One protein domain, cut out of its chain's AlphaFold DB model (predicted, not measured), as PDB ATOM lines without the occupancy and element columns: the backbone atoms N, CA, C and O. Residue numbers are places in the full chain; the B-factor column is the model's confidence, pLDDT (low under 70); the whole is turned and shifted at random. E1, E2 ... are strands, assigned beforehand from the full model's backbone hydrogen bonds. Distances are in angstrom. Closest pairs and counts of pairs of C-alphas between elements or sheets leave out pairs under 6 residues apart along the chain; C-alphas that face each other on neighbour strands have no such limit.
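AT A GLANCE: This is residues 14 to 49 and 66 to 89 of the 105 residues of the protein "Ricin B-type lectin domain-containing protein" of Rickenella mellea (UniProt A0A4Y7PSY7). With little regular structure, hairpins E1-E2 and E3-E4 join into one sheet curled like part of a barrel; residues 74 to 79 stick out. The printed part has 60 residues, 21 in four named strands, all strand, antiparallel in order E1 E2 E4 E3. It is compact, radius of gyration of the C-alphas 11.8 A, spanning 31 by 26 by 19 A.

IN THESE COORDINATES: E2, residues 33 to 40, 19.9 A long, bends by 55 degrees at residue 37. E1, residues 24 to 28, 11.9 A long, begins at C-alpha 24 (232.682, 284.615, 231.646). E3, residues 69 to 72, is 9.9 A long; E4, residues 82 to 85, 9.8 A, ends at C-alpha 85 (248.367, 282.565, 241.802).

HOW THE PARTS SIT: Across the sheet, N 26 and O 37, N 84 and O 34, and N 71 and O 83 are within hydrogen-bond range, each 2.8 A.

THE WHOLE: Residues 50 to 65 are cut out, with C-alphas 49 and 66 10.1 A apart. pLDDT is under 70 at 29 to 43 and 87 to 88.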
ATOM      1  N   TYR A  14     241.238 290.571 227.141       92.56
ATOM      2  CA  TYR A  14     240.063 289.825 226.715       92.56
ATOM      3  C   TYR A  14     239.164 289.486 227.897       92.56
ATOM      4  O   TYR A  14     239.626 289.324 229.027       92.56
ATOM      5  N   GLN A  15     237.882 289.303 227.605       91.38
ATOM      6  CA  GLN A  15     237.013 288.472 228.427       91.38
ATOM      7  C   GLN A  15     237.007 287.066 227.826       91.38
ATOM      8  O   GLN A  15     236.879 286.912 226.611       91.38
ATOM      9  N   ILE A  16     237.138 286.037 228.663       90.00
ATOM     10  CA  ILE A  16     237.104 284.639 228.214       90.00
ATOM     11  C   ILE A  16     235.711 284.094 228.507       90.00
ATOM     12  O   ILE A  16     235.336 283.972 229.673       90.00
ATOM     13  N   ARG A  17     234.941 283.785 227.464       90.25
ATOM     14  CA  ARG A  17     233.593 283.219 227.587       90.25
ATOM     15  C   ARG A  17     233.639 281.712 227.385       90.25
ATOM     16  O   ARG A  17     234.204 281.237 226.405       90.25
ATOM     17  N   ASN A  18     233.011 280.963 228.279       87.56
ATOM     18  CA  ASN A  18     232.766 279.548 228.052       87.56
ATOM     19  C   ASN A  18     231.663 279.394 226.991       87.56
ATOM     20  O   ASN A  18     230.555 279.887 227.183       87.56
ATOM     21  N   GLU A  19     231.969 278.718 225.883       85.81
ATOM     22  CA  GLU A  19     231.047 278.586 224.744       85.81
ATOM     23  C   GLU A  19     229.741 277.864 225.109       85.81
ATOM     24  O   GLU A  19     228.685 278.236 224.616       85.81
ATOM     25  N   PHE A  20     229.792 276.875 226.008       85.81
ATOM     26  CA  PHE A  20     228.624 276.068 226.370       85.81
ATOM     27  C   PHE A  20     227.697 276.761 227.378       85.81
ATOM     28  O   PHE A  20     226.479 276.668 227.278       85.81
ATOM     29  N   THR A  21     228.268 277.428 228.382       86.19
ATOM     30  CA  THR A  21     227.499 278.054 229.473       86.19
ATOM     31  C   THR A  21     227.234 279.540 229.260       86.19
ATOM     32  O   THR A  21     226.505 280.131 230.050       86.19
ATOM     33  N   GLU A  22     227.873 280.151 228.259       86.56
ATOM     34  CA  GLU A  22     227.883 281.594 227.971       86.56
ATOM     35  C   GLU A  22     228.419 282.490 229.103       86.56
ATOM     36  O   GLU A  22     228.448 283.714 228.973       86.56
ATOM     37  N   LYS A  23     228.910 281.895 230.194       85.81
ATOM     38  CA  LYS A  23     229.467 282.605 231.348       85.81
ATOM     39  C   LYS A  23     230.911 283.016 231.102       85.81
ATOM     40  O   LYS A  23     231.672 282.315 230.429       85.81
ATOM     41  N   TYR A  24     231.314 284.116 231.725       88.25
ATOM     42  CA  TYR A  24     232.682 284.615 231.646       88.25
ATOM     43  C   TYR A  24     233.561 284.075 232.772       88.25
ATOM     44  O   TYR A  24     233.124 283.924 233.918       88.25
ATOM     45  N   LEU A  25     234.821 283.802 232.434       87.62
ATOM     46  CA  LEU A  25     235.864 283.451 233.384       87.62
ATOM     47  C   LEU A  25     236.098 284.630 234.327       87.62
ATOM     48  O   LEU A  25     236.511 285.710 233.903       87.62
ATOM     49  N   ARG A  26     235.873 284.398 235.615       86.38
ATOM     50  CA  ARG A  26     236.059 285.371 236.685       86.38
ATOM     51  C   ARG A  26     237.061 284.836 237.688       86.38
ATOM     52  O   ARG A  26     237.056 283.653 238.036       86.38
ATOM     53  N   LEU A  27     237.887 285.740 238.184       83.81
ATOM     54  CA  LEU A  27     238.728 285.468 239.331       83.81
ATOM     55  C   LEU A  27     237.927 285.636 240.629       83.81
ATOM     56  O   LEU A  27     237.469 286.738 240.930       83.81
ATOM     57  N   ASN A  28     237.765 284.561 241.403       78.69
ATOM     58  CA  ASN A  28     237.138 284.630 242.721       78.69
ATOM     59  C   ASN A  28     238.207 284.897 243.778       78.69
ATOM     60  O   ASN A  28     238.885 283.980 244.236       78.69
ATOM     61  N   VAL A  29     238.369 286.164 244.148       67.62
ATOM     62  CA  VAL A  29     239.312 286.566 245.196       67.62
ATOM     63  C   VAL A  29     238.709 286.208 246.556       67.62
ATOM     64  O   VAL A  29     237.651 286.721 246.911       67.62
ATOM     65  N   GLY A  30     239.364 285.299 247.277       63.34
ATOM     66  CA  GLY A  30     238.966 284.851 248.614       63.34
ATOM     67  C   GLY A  30     240.174 284.571 249.511       63.34
ATOM     68  O   GLY A  30     240.190 285.073 250.623       63.34
ATOM     69  N   ASP A  31     241.205 283.891 248.978       54.69
ATOM     70  CA  ASP A  31     242.479 283.554 249.647       54.69
ATOM     71  C   ASP A  31     243.673 283.562 248.648       54.69
ATOM     72  O   ASP A  31     243.472 283.740 247.441       54.69
ATOM     73  N   ASP A  32     244.910 283.339 249.133       54.00
ATOM     74  CA  ASP A  32     246.190 283.327 248.373       54.00
ATOM     75  C   ASP A  32     246.199 282.410 247.133       54.00
ATOM     76  O   ASP A  32     246.969 282.622 246.190       54.00
ATOM     77  N   VAL A  33     245.322 281.403 247.116       58.41
ATOM     78  CA  VAL A  33     245.020 280.569 245.951       58.41
ATOM     79  C   VAL A  33     243.558 280.787 245.586       58.41
ATOM     80  O   VAL A  33     242.649 280.143 246.107       58.41
ATOM     81  N   ALA A  34     243.329 281.724 244.674       64.62
ATOM     82  CA  ALA A  34     241.997 282.050 244.200       64.62
ATOM     83  C   ALA A  34     241.571 281.044 243.123       64.62
ATOM     84  O   ALA A  34     242.304 280.779 242.168       64.62
ATOM     85  N   THR A  35     240.379 280.464 243.248       67.56
ATOM     86  CA  THR A  35     239.829 279.613 242.186       67.56
ATOM     87  C   THR A  35     239.319 280.479 241.037       67.56
ATOM     88  O   THR A  35     238.819 281.591 241.231       67.56
ATOM     89  N   MET A  36     239.445 279.976 239.810       67.50
ATOM     90  CA  MET A  36     238.787 280.595 238.665       67.50
ATOM     91  C   MET A  36     237.440 279.920 238.440       67.50
ATOM     92  O   MET A  36     237.359 278.696 238.379       67.50
ATOM     93  N   ALA A  37     236.379 280.714 238.312       67.50
ATOM     94  CA  ALA A  37     235.037 280.203 238.067       67.50
ATOM     95  C   ALA A  37     234.395 280.913 236.876       67.50
ATOM     96  O   ALA A  37     234.564 282.114 236.678       67.50
ATOM     97  N   CYS A  38     233.605 280.171 236.102       64.00
ATOM     98  CA  CYS A  38     232.703 280.746 235.108       64.00
ATOM     99  C   CYS A  38     231.475 281.283 235.852       64.00
ATOM    100  O   CYS A  38     230.524 280.538 236.089       64.00
ATOM    101  N   ALA A  39     231.541 282.519 236.348       62.28
ATOM    102  CA  ALA A  39     230.683 282.911 237.465       62.28
ATOM    103  C   ALA A  39     229.520 283.842 237.098       62.28
ATOM    104  O   ALA A  39     228.467 283.712 237.714       62.28
ATOM    105  N   ILE A  40     229.658 284.777 236.147       64.25
ATOM    106  CA  ILE A  40     228.667 285.865 236.000       64.25
ATOM    107  C   ILE A  40     228.512 286.294 234.527       64.25
ATOM    108  O   ILE A  40     229.480 286.293 233.770       64.25
ATOM    109  N   ASN A  41     227.288 286.675 234.138       64.50
ATOM    110  CA  ASN A  41     226.930 287.209 232.811       64.50
ATOM    111  C   ASN A  41     227.063 288.746 232.703       64.50
ATOM    112  O   ASN A  41     226.576 289.337 231.745       64.50
ATOM    113  N   HIS A  42     227.698 289.405 233.678       61.31
ATOM    114  CA  HIS A  42     227.876 290.859 233.708       61.31
ATOM    115  C   HIS A  42     229.355 291.226 233.635       61.31
ATOM    116  O   HIS A  42     230.128 290.620 234.374       61.31
ATOM    117  N   PRO A  43     229.748 292.210 232.803       62.84
ATOM    118  CA  PRO A  43     231.131 292.651 232.704       62.84
ATOM    119  C   PRO A  43     231.601 293.257 234.030       62.84
ATOM    120  O   PRO A  43     231.043 294.238 234.514       62.84
ATOM    121  N   GLU A  44     232.657 292.676 234.591       78.38
ATOM    122  CA  GLU A  44     233.354 293.160 235.786       78.38
ATOM    123  C   GLU A  44     234.863 293.184 235.520       78.38
ATOM    124  O   GLU A  44     235.375 292.383 234.736       78.38
ATOM    125  N   GLU A  45     235.609 294.042 236.218       82.31
ATOM    126  CA  GLU A  45     237.072 294.110 236.075       82.31
ATOM    127  C   GLU A  45     237.758 292.760 236.355       82.31
ATOM    128  O   GLU A  45     238.727 292.400 235.686       82.31
ATOM    129  N   LEU A  46     237.203 291.961 237.276       84.75
ATOM    130  CA  LEU A  46     237.686 290.616 237.619       84.75
ATOM    131  C   LEU A  46     237.505 289.575 236.497       84.75
ATOM    132  O   LEU A  46     237.988 288.449 236.635       84.75
ATOM    133  N   GLN A  47     236.834 289.929 235.399       88.38
ATOM    134  CA  GLN A  47     236.672 289.095 234.201       88.38
ATOM    135  C   GLN A  47     237.602 289.498 233.054       88.38
ATOM    136  O   GLN A  47     237.548 288.902 231.978       88.38
ATOM    137  N   MET A  48     238.438 290.515 233.264       91.75
ATOM    138  CA  MET A  48     239.387 290.982 232.266       91.75
ATOM    139  C   MET A  48     240.717 290.249 232.436       91.75
ATOM    140  O   MET A  48     241.320 290.256 233.511       91.75
ATOM    141  N   TRP A  49     241.198 289.643 231.355       91.62
ATOM    142  CA  TRP A  49     242.415 288.841 231.329       91.62
ATOM    143  C   TRP A  49     243.363 289.363 230.257       91.62
ATOM    144  O   TRP A  49     242.998 289.488 229.091       91.62
ATOM    145  N   ASN A  66     244.045 292.340 239.487       85.44
ATOM    146  CA  ASN A  66     244.974 292.066 240.595       85.44
ATOM    147  C   ASN A  66     246.318 291.469 240.166       85.44
ATOM    148  O   ASN A  66     247.200 291.250 240.994       85.44
ATOM    149  N   GLY A  67     246.501 291.194 238.874       87.19
ATOM    150  CA  GLY A  67     247.751 290.658 238.362       87.19
ATOM    151  C   GLY A  67     248.012 289.194 238.723       87.19
ATOM    152  O   GLY A  67     249.156 288.757 238.579       87.19
ATOM    153  N   TYR A  68     247.020 288.418 239.161       89.19
ATOM    154  CA  TYR A  68     247.209 286.983 239.392       89.19
ATOM    155  C   TYR A  68     247.274 286.227 238.069       89.19
ATOM    156  O   TYR A  68     246.524 286.511 237.136       89.19
ATOM    157  N   SER A  69     248.181 285.259 237.973       90.06
ATOM    158  CA  SER A  69     248.338 284.443 236.765       90.06
ATOM    159  C   SER A  69     247.541 283.152 236.880       90.06
ATOM    160  O   SER A  69     247.546 282.520 237.938       90.06
ATOM    161  N   ALA A  70     246.913 282.729 235.785       89.88
ATOM    162  CA  ALA A  70     246.353 281.392 235.680       89.88
ATOM    163  C   ALA A  70     247.465 280.352 235.876       89.88
ATOM    164  O   ALA A  70     248.566 280.451 235.320       89.88
ATOM    165  N   ASN A  71     247.178 279.353 236.697       89.50
ATOM    166  CA  ASN A  71     248.102 278.304 237.083       89.50
ATOM    167  C   ASN A  71     247.341 276.994 237.306       89.50
ATOM    168  O   ASN A  71     246.115 276.948 237.302       89.50
ATOM    169  N   VAL A  72     248.077 275.913 237.515       85.38
ATOM    170  CA  VAL A  72     247.528 274.593 237.829       85.38
ATOM    171  C   VAL A  72     248.323 274.003 238.982       85.38
ATOM    172  O   VAL A  72     249.557 274.106 239.014       85.38
ATOM    173  N   GLN A  73     247.624 273.396 239.938       81.62
ATOM    174  CA  GLN A  73     248.281 272.671 241.017       81.62
ATOM    175  C   GLN A  73     249.004 271.444 240.439       81.62
ATOM    176  O   GLN A  73     248.551 270.838 239.470       81.62
ATOM    177  N   ARG A  74     250.175 271.108 240.992       81.56
ATOM    178  CA  ARG A  74     250.935 269.918 240.588       81.56
ATOM    179  C   ARG A  74     250.623 268.738 241.519       81.56
ATOM    180  O   ARG A  74     250.459 268.976 242.715       81.56
ATOM    181  N   PRO A  75     250.649 267.491 241.014       84.00
ATOM    182  CA  PRO A  75     250.842 267.105 239.610       84.00
ATOM    183  C   PRO A  75     249.628 267.461 238.738       84.00
ATOM    184  O   PRO A  75     248.501 267.447 239.213       84.00
ATOM    185  N   VAL A  76     249.865 267.781 237.462       84.19
ATOM    186  CA  VAL A  76     248.781 268.100 236.519       84.19
ATOM    187  C   VAL A  76     248.171 266.799 236.013       84.19
ATOM    188  O   VAL A  76     248.878 265.973 235.437       84.19
ATOM    189  N   GLN A  77     246.873 266.631 236.230       86.88
ATOM    190  CA  GLN A  77     246.082 265.488 235.772       86.88
ATOM    191  C   GLN A  77     244.757 265.971 235.174       86.88
ATOM    192  O   GLN A  77     244.331 267.104 235.416       86.88
ATOM    193  N   GLU A  78     244.088 265.120 234.400       83.38
ATOM    194  CA  GLU A  78     242.733 265.420 233.937       83.38
ATOM    195  C   GLU A  78     241.803 265.684 235.134       83.38
ATOM    196  O   GLU A  78     241.892 265.017 236.163       83.38
ATOM    197  N   GLY A  79     240.967 266.719 235.032       82.56
ATOM    198  CA  GLY A  79     240.124 267.184 236.139       82.56
ATOM    199  C   GLY A  79     240.824 268.092 237.159       82.56
ATOM    200  O   GLY A  79     240.166 268.587 238.072       82.56
ATOM    201  N   THR A  80     242.127 268.367 237.013       83.50
ATOM    202  CA  THR A  80     242.821 269.336 237.880       83.50
ATOM    203  C   THR A  80     242.272 270.740 237.653       83.50
ATOM    204  O   THR A  80     242.244 271.235 236.525       83.50
ATOM    205  N   TYR A  81     241.878 271.405 238.736       81.25
ATOM    206  CA  TYR A  81     241.372 272.770 238.677       81.25
ATOM    207  C   TYR A  81     242.455 273.764 238.259       81.25
ATOM    208  O   TYR A  81     243.611 273.695 238.691       81.25
ATOM    209  N   VAL A  82     242.043 274.739 237.452       83.88
ATOM    210  CA  VAL A  82     242.866 275.906 237.160       83.88
ATOM    211  C   VAL A  82     242.665 276.920 238.284       83.88
ATOM    212  O   VAL A  82     241.544 277.309 238.616       83.88
ATOM    213  N   ILE A  83     243.772 277.328 238.885       85.88
ATOM    214  CA  ILE A  83     243.833 278.283 239.991       85.88
ATOM    215  C   ILE A  83     244.444 279.591 239.498       85.88
ATOM    216  O   ILE A  83     245.059 279.646 238.434       85.88
ATOM    217  N   ALA A  84     244.314 280.646 240.281       83.75
ATOM    218  CA  ALA A  84     245.027 281.890 240.088       83.75
ATOM    219  C   ALA A  84     246.038 282.058 241.219       83.75
ATOM    220  O   ALA A  84     245.701 281.905 242.392       83.75
ATOM    221  N   SER A  85     247.278 282.364 240.850       82.56
ATOM    222  CA  SER A  85     248.367 282.565 241.802       82.56
ATOM    223  C   SER A  85     248.992 283.939 241.612       82.56
ATOM    224  O   SER A  85     249.355 284.315 240.491       82.56
ATOM    225  N   GLY A  86     249.135 284.676 242.714       77.50
ATOM    226  CA  GLY A  86     249.937 285.899 242.778       77.50
ATOM    227  C   GLY A  86     251.438 285.628 242.929       77.50
ATOM    228  O   GLY A  86     252.251 286.508 242.654       77.50
ATOM    229  N   SER A  87     251.815 284.407 243.326       67.12
ATOM    230  CA  SER A  87     253.200 283.988 243.544       67.12
ATOM    231  C   SER A  87     253.625 282.886 242.560       67.12
ATOM    232  O   SER A  87     252.834 282.030 242.149       67.12
ATOM    233  N   GLY A  88     254.896 282.905 242.153       68.81
ATOM    234  CA  GLY A  88     255.490 281.899 241.265       68.81
ATOM    235  C   GLY A  88     255.423 282.216 239.766       68.81
ATOM    236  O   GLY A  88     254.860 283.213 239.321       68.81
ATOM    237  N   THR A  89     256.063 281.360 238.968       79.19
ATOM    238  CA  THR A  89     256.144 281.507 237.508       79.19
ATOM    239  C   THR A  89     254.778 281.267 236.862       79.19
ATOM    240  O   THR A  89     254.149 280.231 237.105       79.19
TER     241      THR A  89